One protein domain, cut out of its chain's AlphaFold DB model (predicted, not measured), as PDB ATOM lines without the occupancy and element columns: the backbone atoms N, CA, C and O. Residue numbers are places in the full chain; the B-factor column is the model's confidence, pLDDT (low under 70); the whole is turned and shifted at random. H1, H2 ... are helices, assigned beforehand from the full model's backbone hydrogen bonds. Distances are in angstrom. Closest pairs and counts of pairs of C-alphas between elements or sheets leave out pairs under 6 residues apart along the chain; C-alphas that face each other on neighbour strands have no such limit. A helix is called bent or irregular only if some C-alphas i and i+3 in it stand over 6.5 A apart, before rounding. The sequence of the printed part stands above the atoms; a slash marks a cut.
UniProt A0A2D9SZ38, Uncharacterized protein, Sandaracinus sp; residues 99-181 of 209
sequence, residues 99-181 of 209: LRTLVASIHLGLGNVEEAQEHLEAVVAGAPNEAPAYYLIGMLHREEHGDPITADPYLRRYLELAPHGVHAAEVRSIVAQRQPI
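Overview. This is residues 99 to 181 of the 209 residues of an uncharacterized protein of Sandaracinus sp (UniProt A0A2D9SZ38). Five helices run back and forth one after another, with H3 in the middle, the H1 and H2 hairpin packed on one side of it and H4 on the other side. H5 folds back on H4 at the far end from H1, and the last residues, 178 to 181, trail away beyond it as a short tail. H1, H2 and H3 make an up-and-down bundle, three helices of which each runs against the one before it. The printed part has 83 residues with five named helices in the order H1 H2 H3 H4 H5, and no named strand; the class is all helix. The whole is compact, with a radius of gyration of the C-alphas of 12.0 A and spans of 37 by 25 by 20 A.

Along the chain. H1 covers residues 99 to 110, 16.7 A from first to last C-alpha, and begins with C-alpha 99 at (-17.065, -4.713, 51.516). After a tight link of 2 residues comes H2, residues 113 to 126, 20.0 A long. A tight link of 4 residues leads to H3, residues 131 to 144, 19.6 A long, with C-alpha 131 at (-12.702, 6.933, 55.676). H3 is neither bent nor irregular, but only just: C-alphas 141 and 144 are 6.0 A apart. A short link of 6 residues leads to H4, residues 151 to 161, 15.7 A long. Another short link of 6 residues leads to H5, residues 168 to 177, 14.3 A long, which ends with C-alpha 177 at (-5.383, 24.076, 45.367).

Arrangement. H3 is the hub, the helix that touches most others: H1, H2 and H4. Its centre is also the nearest to the mean of the C-alphas, at 2.0 A. H1 and H2 form a helical hairpin at a shallow tilt of 20 degrees, opposite ways, and touch with their closest C-alphas, those of Ala 104 and Ala 116, 4.2 A apart. H2 and H3 are a helical hairpin too, running opposite ways at a shallow tilt of 33 degrees, only just short of steep; their closest C-alphas, those of Leu 120 and Ala 133, are 5.9 A apart. H1 and H3 touch and run the same way at a shallow tilt of 23 degrees, with the C-alphas of Thr 101 and Ala 133 the closest at 5.7 A. H3 and H4 form the next hairpin, opposite ways at a shallow tilt of 19 degrees, and touch with 23 pairs of C-alphas within 8 A; the closest are those of Gly 138 and Ala 151, 4.2 A apart. H4 and H5 are the last hairpin, opposite ways at a steep tilt of 40 degrees, and touch with the C-alphas of Leu 159 and Ala 168 the closest at 6.2 A. H3 and H5 are near each other, with 6 pairs of C-alphas within 10 A. H1 is apart from H4 and H5, and H2 is apart from H4 and H5. In H1, H2, H3, H4 and H5 every pair of O i and N i+4 is within hydrogen-bond range.

Size, cuts and confidence. The two C-alphas farthest apart in the domain are those of the first and last printed residues, Leu 99 and Ile 181, at 39.7 A. The printed part runs from 99 to 181 with no cut, and no link between the helices is long. The mean pLDDT of the printed part is 95.2, and that of H5 is 94. Of the printed residues, 3 have a pLDDT under 70, which is low confidence, namely residues 179 to 181.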
ATOM      1  N   LEU A  99     -16.913  -3.943  52.751       98.12
ATOM      2  CA  LEU A  99     -17.065  -4.713  51.516       98.12
ATOM      3  C   LEU A  99     -17.788  -3.895  50.438       98.12
ATOM      4  O   LEU A  99     -17.432  -3.989  49.269       98.12
ATOM      5  N   ARG A 100     -18.766  -3.070  50.822       98.38
ATOM      6  CA  ARG A 100     -19.456  -2.151  49.909       98.38
ATOM      7  C   ARG A 100     -18.495  -1.102  49.333       98.38
ATOM      8  O   ARG A 100     -18.525  -0.870  48.131       98.38
ATOM      9  N   THR A 101     -17.585  -0.560  50.145       98.62
ATOM     10  CA  THR A 101     -16.498   0.329  49.698       98.62
ATOM     11  C   THR A 101     -15.538  -0.378  48.739       98.62
ATOM     12  O   THR A 101     -15.154   0.193  47.720       98.62
ATOM     13  N   LEU A 102     -15.179  -1.639  49.018       98.31
ATOM     14  CA  LEU A 102     -14.366  -2.445  48.103       98.31
ATOM     15  C   LEU A 102     -15.082  -2.658  46.761       98.31
ATOM     16  O   LEU A 102     -14.475  -2.435  45.718       98.31
ATOM     17  N   VAL A 103     -16.365  -3.024  46.774       98.62
ATOM     18  CA  VAL A 103     -17.177  -3.192  45.557       98.62
ATOM     19  C   VAL A 103     -17.248  -1.893  44.752       98.62
ATOM     20  O   VAL A 103     -16.955  -1.920  43.560       98.62
ATOM     21  N   ALA A 104     -17.490  -0.746  45.393       98.50
ATOM     22  CA  ALA A 104     -17.437   0.550  44.716       98.50
ATOM     23  C   ALA A 104     -16.075   0.835  44.059       98.50
ATOM     24  O   ALA A 104     -16.024   1.283  42.918       98.50
ATOM     25  N   SER A 105     -14.963   0.537  44.745       98.38
ATOM     26  CA  SER A 105     -13.619   0.722  44.176       98.38
ATOM     27  C   SER A 105     -13.354  -0.176  42.961       98.38
ATOM     28  O   SER A 105     -12.617   0.213  42.056       98.38
ATOM     29  N   ILE A 106     -13.987  -1.354  42.912       98.50
ATOM     30  CA  ILE A 106     -13.915  -2.265  41.766       98.50
ATOM     31  C   ILE A 106     -14.750  -1.716  40.600       98.50
ATOM     32  O   ILE A 106     -14.265  -1.724  39.474       98.50
ATOM     33  N   HIS A 107     -15.954  -1.192  40.861       98.69
ATOM     34  CA  HIS A 107     -16.773  -0.533  39.838       98.69
ATOM     35  C   HIS A 107     -16.073   0.701  39.243       98.69
ATOM     36  O   HIS A 107     -15.994   0.805  38.021       98.69
ATOM     37  N   LEU A 108     -15.450   1.559  40.064       98.06
ATOM     38  CA  LEU A 108     -14.607   2.664  39.571       98.06
ATOM     39  C   LEU A 108     -13.470   2.160  38.673       98.06
ATOM     40  O   LEU A 108     -13.278   2.673  37.577       98.06
ATOM     41  N   GLY A 109     -12.762   1.106  39.090       96.06
ATOM     42  CA  GLY A 109     -11.704   0.485  38.283       96.06
ATOM     43  C   GLY A 109     -12.178  -0.154  36.967       96.06
ATOM     44  O   GLY A 109     -11.345  -0.466  36.116       96.06
ATOM     45  N   LEU A 110     -13.489  -0.347  36.794       97.31
ATOM     46  CA  LEU A 110     -14.130  -0.828  35.567       97.31
ATOM     47  C   LEU A 110     -14.768   0.293  34.723       97.31
ATOM     48  O   LEU A 110     -15.136   0.033  33.580       97.31
ATOM     49  N   GLY A 111     -14.873   1.520  35.249       97.06
ATOM     50  CA  GLY A 111     -15.615   2.623  34.621       97.06
ATOM     51  C   GLY A 111     -17.132   2.586  34.855       97.06
ATOM     52  O   GLY A 111     -17.868   3.315  34.198       97.06
ATOM     53  N   ASN A 112     -17.607   1.758  35.789       98.12
ATOM     54  CA  ASN A 112     -19.002   1.677  36.229       98.12
ATOM     55  C   ASN A 112     -19.273   2.781  37.273       98.12
ATOM     56  O   ASN A 112     -19.307   2.524  38.480       98.12
ATOM     57  N   VAL A 113     -19.346   4.037  36.821       98.06
ATOM     58  CA  VAL A 113     -19.391   5.218  37.703       98.06
ATOM     59  C   VAL A 113     -20.697   5.273  38.499       98.06
ATOM     60  O   VAL A 113     -20.673   5.567  39.696       98.06
ATOM     61  N   GLU A 114     -21.822   4.944  37.868       98.06
ATOM     62  CA  GLU A 114     -23.148   4.947  38.479       98.06
ATOM     63  C   GLU A 114     -23.248   3.935  39.632       98.06
ATOM     64  O   GLU A 114     -23.576   4.317  40.758       98.06
ATOM     65  N   GLU A 115     -22.890   2.666  39.408       98.31
ATOM     66  CA  GLU A 115     -22.925   1.640  40.460       98.31
ATOM     67  C   GLU A 115     -21.928   1.950  41.586       98.31
ATOM     68  O   GLU A 115     -22.224   1.739  42.768       98.31
ATOM     69  N   ALA A 116     -20.752   2.496  41.253       98.62
ATOM     70  CA  ALA A 116     -19.806   2.962  42.258       98.62
ATOM     71  C   ALA A 116     -20.405   4.059  43.149       98.62
ATOM     72  O   ALA A 116     -20.248   3.998  44.373       98.62
ATOM     73  N   GLN A 117     -21.104   5.033  42.560       98.44
ATOM     74  CA  GLN A 117     -21.749   6.115  43.298       98.44
ATOM     75  C   GLN A 117     -22.845   5.576  44.226       98.44
ATOM     76  O   GLN A 117     -22.798   5.861  45.423       98.44
ATOM     77  N   GLU A 118     -23.758   4.726  43.734       98.06
ATOM     78  CA  GLU A 118     -24.804   4.098  44.561       98.06
ATOM     79  C   GLU A 118     -24.215   3.337  45.763       98.06
ATOM     80  O   GLU A 118     -24.697   3.432  46.900       98.06
ATOM     81  N   HIS A 119     -23.133   2.585  45.536       98.44
ATOM     82  CA  HIS A 119     -22.448   1.870  46.604       98.44
ATOM     83  C   HIS A 119     -21.801   2.820  47.624       98.44
ATOM     84  O   HIS A 119     -21.884   2.540  48.823       98.44
ATOM     85  N   LEU A 120     -21.190   3.927  47.193       98.56
ATOM     86  CA  LEU A 120     -20.519   4.888  48.075       98.56
ATOM     87  C   LEU A 120     -21.495   5.751  48.874       98.56
ATOM     88  O   LEU A 120     -21.281   5.930  50.074       98.56
ATOM     89  N   GLU A 121     -22.581   6.223  48.260       97.81
ATOM     90  CA  GLU A 121     -23.657   6.964  48.933       97.81
ATOM     91  C   GLU A 121     -24.240   6.146  50.095       97.81
ATOM     92  O   GLU A 121     -24.349   6.629  51.226       97.81
ATOM     93  N   ALA A 122     -24.504   4.858  49.857       97.81
ATOM     94  CA  ALA A 122     -24.952   3.935  50.893       97.81
ATOM     95  C   ALA A 122     -23.911   3.711  52.014       97.81
ATOM     96  O   ALA A 122     -24.302   3.456  53.157       97.81
ATOM     97  N   VAL A 123     -22.602   3.818  51.734       98.31
ATOM     98  CA  VAL A 123     -21.564   3.769  52.783       98.31
ATOM     99  C   VAL A 123     -21.517   5.062  53.587       98.31
ATOM    100  O   VAL A 123     -21.564   4.986  54.811       98.31
ATOM    101  N   VAL A 124     -21.457   6.240  52.960       97.31
ATOM    102  CA  VAL A 124     -21.341   7.505  53.715       97.31
ATOM    103  C   VAL A 124     -22.589   7.813  54.550       97.31
ATOM    104  O   VAL A 124     -22.476   8.482  55.577       97.31
ATOM    105  N   ALA A 125     -23.753   7.275  54.169       96.75
ATOM    106  CA  ALA A 125     -24.976   7.328  54.969       96.75
ATOM    107  C   ALA A 125     -24.988   6.332  56.150       96.75
ATOM    108  O   ALA A 125     -25.498   6.660  57.219       96.75
ATOM    109  N   GLY A 126     -24.457   5.114  55.968       96.81
ATOM    110  CA  GLY A 126     -24.551   4.027  56.955       96.81
ATOM    111  C   GLY A 126     -23.333   3.837  57.870       96.81
ATOM    112  O   GLY A 126     -23.474   3.356  58.993       96.81
ATOM    113  N   ALA A 127     -22.145   4.240  57.421       96.44
ATOM    114  CA  ALA A 127     -20.875   4.155  58.142       96.44
ATOM    115  C   ALA A 127     -20.088   5.480  58.024       96.44
ATOM    116  O   ALA A 127     -19.081   5.554  57.314       96.44
ATOM    117  N   PRO A 128     -20.492   6.544  58.751       95.50
ATOM    118  CA  PRO A 128     -19.914   7.896  58.648       95.50
ATOM    119  C   PRO A 128     -18.477   8.044  59.204       95.50
ATOM    120  O   PRO A 128     -17.968   9.157  59.391       95.50
ATOM    121  N   ASN A 129     -17.826   6.917  59.499       95.88
ATOM    122  CA  ASN A 129     -16.433   6.766  59.913       95.88
ATOM    123  C   ASN A 129     -15.592   5.914  58.937       95.88
ATOM    124  O   ASN A 129     -14.387   5.781  59.148       95.88
ATOM    125  N   GLU A 130     -16.181   5.363  57.869       97.19
ATOM    126  CA  GLU A 130     -15.480   4.563  56.858       97.19
ATOM    127  C   GLU A 130     -14.687   5.479  55.911       97.19
ATOM    128  O   GLU A 130     -15.109   5.799  54.799       97.19
ATOM    129  N   ALA A 131     -13.524   5.947  56.377       97.81
ATOM    130  CA  ALA A 131     -12.702   6.933  55.676       97.81
ATOM    131  C   ALA A 131     -12.470   6.626  54.178       97.81
ATOM    132  O   ALA A 131     -12.626   7.549  53.375       97.81
ATOM    133  N   PRO A 132     -12.157   5.386  53.742       98.12
ATOM    134  CA  PRO A 132     -11.901   5.116  52.327       98.12
ATOM    135  C   PRO A 132     -13.089   5.441  51.407       98.12
ATOM    136  O   PRO A 132     -12.863   5.851  50.273       98.12
ATOM    137  N   ALA A 133     -14.336   5.355  51.885       98.31
ATOM    138  CA  ALA A 133     -15.504   5.741  51.089       98.31
ATOM    139  C   ALA A 133     -15.566   7.256  50.837       98.31
ATOM    140  O   ALA A 133     -15.859   7.675  49.721       98.31
ATOM    141  N   TYR A 134     -15.210   8.075  51.832       98.56
ATOM    142  CA  TYR A 134     -15.117   9.534  51.684       98.56
ATOM    143  C   TYR A 134     -14.027   9.964  50.693       98.56
ATOM    144  O   TYR A 134     -14.210  10.936  49.963       98.56
ATOM    145  N   TYR A 135     -12.917   9.224  50.632       98.62
ATOM    146  CA  TYR A 135     -11.916   9.415  49.584       98.62
ATOM    147  C   TYR A 135     -12.492   9.069  48.204       98.62
ATOM    148  O   TYR A 135     -12.492   9.919  47.318       98.62
ATOM    149  N   LEU A 136     -13.030   7.855  48.037       98.62
ATOM    150  CA  LEU A 136     -13.510   7.372  46.739       98.62
ATOM    151  C   LEU A 136     -14.647   8.231  46.170       98.62
ATOM    152  O   LEU A 136     -14.588   8.579  44.998       98.62
ATOM    153  N   ILE A 137     -15.637   8.635  46.977       98.56
ATOM    154  CA  ILE A 137     -16.745   9.479  46.494       98.56
ATOM    155  C   ILE A 137     -16.281  10.908  46.176       98.56
ATOM    156  O   ILE A 137     -16.742  11.516  45.212       98.56
ATOM    157  N   GLY A 138     -15.307  11.432  46.931       98.19
ATOM    158  CA  GLY A 138     -14.673  12.712  46.627       98.19
ATOM    159  C   GLY A 138     -13.903  12.680  45.303       98.19
ATOM    160  O   GLY A 138     -14.009  13.614  44.510       98.19
ATOM    161  N   MET A 139     -13.173  11.596  45.030       98.19
ATOM    162  CA  MET A 139     -12.476  11.413  43.752       98.19
ATOM    163  C   MET A 139     -13.455  11.184  42.596       98.19
ATOM    164  O   MET A 139     -13.300  11.835  41.570       98.19
ATOM    165  N   LEU A 140     -14.514  10.389  42.789       98.31
ATOM    166  CA  LEU A 140     -15.595  10.186  41.814       98.31
ATOM    167  C   LEU A 140     -16.201  11.530  41.375       98.31
ATOM    168  O   LEU A 140     -16.220  11.844  40.185       98.31
ATOM    169  N   HIS A 141     -16.607  12.386  42.321       97.88
ATOM    170  CA  HIS A 141     -17.111  13.718  41.976       97.88
ATOM    171  C   HIS A 141     -16.061  14.597  41.285       97.88
ATOM    172  O   HIS A 141     -16.393  15.313  40.345       97.88
ATOM    173  N   ARG A 142     -14.794  14.555  41.717       96.75
ATOM    174  CA  ARG A 142     -13.736  15.406  41.155       96.75
ATOM    175  C   ARG A 142     -13.304  14.993  39.745       96.75
ATOM    176  O   ARG A 142     -13.010  15.881  38.947       96.75
ATOM    177  N   GLU A 143     -13.176  13.696  39.485       95.56
ATOM    178  CA  GLU A 143     -12.499  13.152  38.301       95.56
ATOM    179  C   GLU A 143     -13.488  12.641  37.253       95.56
ATOM    180  O   GLU A 143     -13.393  13.065  36.104       95.56
ATOM    181  N   GLU A 144     -14.480  11.838  37.652       95.94
ATOM    182  CA  GLU A 144     -15.483  11.287  36.726       95.94
ATOM    183  C   GLU A 144     -16.544  12.336  36.360       95.94
ATOM    184  O   GLU A 144     -16.830  12.564  35.186       95.94
ATOM    185  N   HIS A 145     -17.088  13.043  37.360       94.69
ATOM    186  CA  HIS A 145     -18.115  14.076  37.134       94.69
ATOM    187  C   HIS A 145     -17.553  15.463  36.807       94.69
ATOM    188  O   HIS A 145     -18.304  16.360  36.423       94.69
ATOM    189  N   GLY A 146     -16.249  15.684  36.996       95.81
ATOM    190  CA  GLY A 146     -15.644  17.010  36.838       95.81
ATOM    191  C   GLY A 146     -16.211  18.075  37.791       95.81
ATOM    192  O   GLY A 146     -16.105  19.267  37.497       95.81
ATOM    193  N   ASP A 147     -16.783  17.664  38.932       95.94
ATOM    194  CA  ASP A 147     -17.326  18.512  40.000       95.94
ATOM    195  C   ASP A 147     -16.450  18.496  41.279       95.94
ATOM    196  O   ASP A 147     -16.780  17.910  42.320       95.94
ATOM    197  N   PRO A 148     -15.321  19.224  41.258       94.31
ATOM    198  CA  PRO A 148     -14.505  19.468  42.436       94.31
ATOM    199  C   PRO A 148     -15.130  20.441  43.462       94.31
ATOM    200  O   PRO A 148     -14.430  20.835  44.398       94.31
ATOM    201  N   ILE A 149     -16.374  20.922  43.293       93.75
ATOM    202  CA  ILE A 149     -17.098  21.649  44.357       93.75
ATOM    203  C   ILE A 149     -17.759  20.624  45.278       93.75
ATOM    204  O   ILE A 149     -17.507  20.645  46.481       93.75
ATOM    205  N   THR A 150     -18.514  19.677  44.714       95.75
ATOM    206  CA  THR A 150     -19.140  18.583  45.475       95.75
ATOM    207  C   THR A 150     -18.102  17.639  46.096       95.75
ATOM    208  O   THR A 150     -18.317  17.115  47.187       95.75
ATOM    209  N   ALA A 151     -16.926  17.483  45.478       97.38
ATOM    210  CA  ALA A 151     -15.825  16.688  46.032       97.38
ATOM    211  C   ALA A 151     -15.223  17.225  47.349       97.38
ATOM    212  O   ALA A 151     -14.830  16.435  48.211       97.38
ATOM    213  N   ASP A 152     -15.099  18.550  47.510       97.00
ATOM    214  CA  ASP A 152     -14.360  19.181  48.620       97.00
ATOM    215  C   ASP A 152     -14.832  18.749  50.031       97.00
ATOM    216  O   ASP A 152     -13.970  18.342  50.819       97.00
ATOM    217  N   PRO A 153     -16.139  18.732  50.378       97.12
ATOM    218  CA  PRO A 153     -16.586  18.271  51.695       97.12
ATOM    219  C   PRO A 153     -16.255  16.794  51.966       97.12
ATOM    220  O   PRO A 153     -15.826  16.463  53.074       97.12
ATOM    221  N   TYR A 154     -16.381  15.907  50.973       98.31
ATOM    222  CA  TYR A 154     -16.030  14.491  51.126       98.31
ATOM    223  C   TYR A 154     -14.522  14.303  51.339       98.31
ATOM    224  O   TYR A 154     -14.095  13.606  52.262       98.31
ATOM    225  N   LEU A 155     -13.704  15.002  50.553       98.38
ATOM    226  CA  LEU A 155     -12.247  14.976  50.663       98.38
ATOM    227  C   LEU A 155     -11.738  15.565  51.993       98.38
ATOM    228  O   LEU A 155     -10.804  15.028  52.592       98.38
ATOM    229  N   ARG A 156     -12.378  16.614  52.524       97.69
ATOM    230  CA  ARG A 156     -12.096  17.103  53.887       97.69
ATOM    231  C   ARG A 156     -12.474  16.077  54.944       97.69
ATOM    232  O   ARG A 156     -11.668  15.812  55.833       97.69
ATOM    233  N   ARG A 157     -13.645  15.446  54.816       98.25
ATOM    234  CA  ARG A 157     -14.095  14.410  55.750       98.25
ATOM    235  C   ARG A 157     -13.157  13.199  55.775       98.25
ATOM    236  O   ARG A 157     -12.900  12.650  56.846       98.25
ATOM    237  N   TYR A 158     -12.564  12.833  54.638       98.56
ATOM    238  CA  TYR A 158     -11.477  11.852  54.600       98.56
ATOM    239  C   TYR A 158     -10.268  12.281  55.450       98.56
ATOM    240  O   TYR A 158      -9.769  11.482  56.240       98.56
ATOM    241  N   LEU A 159      -9.815  13.534  55.335       98.38
ATOM    242  CA  LEU A 159      -8.677  14.047  56.114       98.38
ATOM    243  C   LEU A 159      -8.965  14.160  57.619       98.38
ATOM    244  O   LEU A 159      -8.036  14.014  58.409       98.38
ATOM    245  N   GLU A 160     -10.216  14.396  58.021       98.25
ATOM    246  CA  GLU A 160     -10.639  14.350  59.430       98.25
ATOM    247  C   GLU A 160     -10.536  12.934  60.011       98.25
ATOM    248  O   GLU A 160     -10.030  12.748  61.116       98.25
ATOM    249  N   LEU A 161     -11.016  11.933  59.266       98.06
ATOM    250  CA  LEU A 161     -11.051  10.535  59.706       98.06
ATOM    251  C   LEU A 161      -9.682   9.844  59.596       98.06
ATOM    252  O   LEU A 161      -9.358   8.975  60.405       98.06
ATOM    253  N   ALA A 162      -8.881  10.213  58.595       98.06
ATOM    254  CA  ALA A 162      -7.609   9.581  58.265       98.06
ATOM    255  C   ALA A 162      -6.514  10.617  57.914       98.06
ATOM    256  O   ALA A 162      -5.971  10.596  56.805       98.06
ATOM    257  N   PRO A 163      -6.096  11.492  58.854       97.69
ATOM    258  CA  PRO A 163      -5.083  12.530  58.602       97.69
ATOM    259  C   PRO A 163      -3.707  11.969  58.190       97.69
ATOM    260  O   PRO A 163      -2.912  12.659  57.542       97.69
ATOM    261  N   HIS A 164      -3.436  10.705  58.524       97.44
ATOM    262  CA  HIS A 164      -2.245   9.947  58.125       97.44
ATOM    263  C   HIS A 164      -2.584   8.731  57.238       97.44
ATOM    264  O   HIS A 164      -1.793   7.797  57.144       97.44
ATOM    265  N   GLY A 165      -3.765   8.724  56.609       96.75
ATOM    266  CA  GLY A 165      -4.177   7.686  55.664       96.75
ATOM    267  C   GLY A 165      -3.365   7.698  54.364       96.75
ATOM    268  O   GLY A 165      -2.690   8.677  54.045       96.75
ATOM    269  N   VAL A 166      -3.470   6.608  53.595       96.62
ATOM    270  CA  VAL A 166      -2.697   6.369  52.357       96.62
ATOM    271  C   VAL A 166      -2.799   7.532  51.359       96.62
ATOM    272  O   VAL A 166      -1.783   7.962  50.821       96.62
ATOM    273  N   HIS A 167      -3.992   8.106  51.184       97.69
ATOM    274  CA  HIS A 167      -4.251   9.212  50.255       97.69
ATOM    275  C   HIS A 167      -4.124  10.598  50.905       97.69
ATOM    276  O   HIS A 167      -4.362  11.619  50.267       97.69
ATOM    277  N   ALA A 168      -3.751  10.703  52.186       97.88
ATOM    278  CA  ALA A 168      -3.850  11.973  52.909       97.88
ATOM    279  C   ALA A 168      -2.919  13.073  52.355       97.88
ATOM    280  O   ALA A 168      -3.235  14.255  52.465       97.88
ATOM    281  N   ALA A 169      -1.782  12.715  51.748       97.62
ATOM    282  CA  ALA A 169      -0.886  13.680  51.094       97.62
ATOM    283  C   ALA A 169      -1.463  14.225  49.772       97.62
ATOM    284  O   ALA A 169      -1.433  15.434  49.530       97.62
ATOM    285  N   GLU A 170      -2.036  13.340  48.961       97.19
ATOM    286  CA  GLU A 170      -2.765  13.652  47.730       97.19
ATOM    287  C   GLU A 170      -3.974  14.546  48.025       97.19
ATOM    288  O   GLU A 170      -4.065  15.663  47.514       97.19
ATOM    289  N   VAL A 171      -4.839  14.131  48.952       97.88
ATOM    290  CA  VAL A 171      -6.063  14.867  49.285       97.88
ATOM    291  C   VAL A 171      -5.765  16.238  49.897       97.88
ATOM    292  O   VAL A 171      -6.416  17.220  49.538       97.88
ATOM    293  N   ARG A 172      -4.728  16.367  50.743       96.94
ATOM    294  CA  ARG A 172      -4.244  17.690  51.194       96.94
ATOM    295  C   ARG A 172      -3.852  18.591  50.026       96.94
ATOM    296  O   ARG A 172      -4.136  19.784  50.070       96.94
ATOM    297  N   SER A 173      -3.217  18.037  48.996       95.38
ATOM    298  CA  SER A 173      -2.784  18.795  47.819       95.38
ATOM    299  C   SER A 173      -3.980  19.265  46.985       95.38
ATOM    300  O   SER A 173      -4.015  20.425  46.576       95.38
ATOM    301  N   ILE A 174      -4.992  18.408  46.805       94.69
ATOM    302  CA  ILE A 174      -6.251  18.737  46.115       94.69
ATOM    303  C   ILE A 174      -7.006  19.856  46.854       94.69
ATOM    304  O   ILE A 174      -7.353  20.875  46.256       94.69
ATOM    305  N   VAL A 175      -7.215  19.704  48.166       93.50
ATOM    306  CA  VAL A 175      -7.960  20.674  48.991       93.50
ATOM    307  C   VAL A 175      -7.212  22.010  49.126       93.50
ATOM    308  O   VAL A 175      -7.841  23.067  49.193       93.50
ATOM    309  N   ALA A 176      -5.873  22.008  49.114       90.06
ATOM    310  CA  ALA A 176      -5.076  23.237  49.139       90.06
ATOM    311  C   ALA A 176      -5.211  24.059  47.844       90.06
ATOM    312  O   ALA A 176      -5.399  25.271  47.917       90.06
ATOM    313  N   GLN A 177      -5.184  23.414  46.670       82.19
ATOM    314  CA  GLN A 177      -5.383  24.076  45.367       82.19
ATOM    315  C   GLN A 177      -6.779  24.702  45.222       82.19
ATOM    316  O   GLN A 177      -6.974  25.634  44.444       82.19
ATOM    317  N   ARG A 178      -7.755  24.180  45.971       71.94
ATOM    318  CA  ARG A 178      -9.148  24.639  46.012       71.94
ATOM    319  C   ARG A 178      -9.385  25.866  46.888       71.94
ATOM    320  O   ARG A 178     -10.473  26.428  46.806       71.94
ATOM    321  N   GLN A 179      -8.410  26.314  47.684       60.44
ATOM    322  CA  GLN A 179      -8.537  27.593  48.379       60.44
ATOM    323  C   GLN A 179      -8.200  28.750  47.422       60.44
ATOM    324  O   GLN A 179      -7.022  28.938  47.106       60.44
ATOM    325  N   PRO A 180      -9.176  29.580  46.992       47.94
ATOM    326  CA  PRO A 180      -8.838  30.924  46.543       47.94
ATOM    327  C   PRO A 180      -8.153  31.664  47.699       47.94
ATOM    328  O   PRO A 180      -8.303  31.292  48.865       47.94
ATOM    329  N   ILE A 181      -7.412  32.725  47.384       46.97
ATOM    330  CA  ILE A 181      -6.603  33.487  48.346       46.97
ATOM    331  C   ILE A 181      -7.511  34.260  49.329       46.97
ATOM    332  O   ILE A 181      -7.627  35.480  49.271       46.97
TER     333      ILE A 181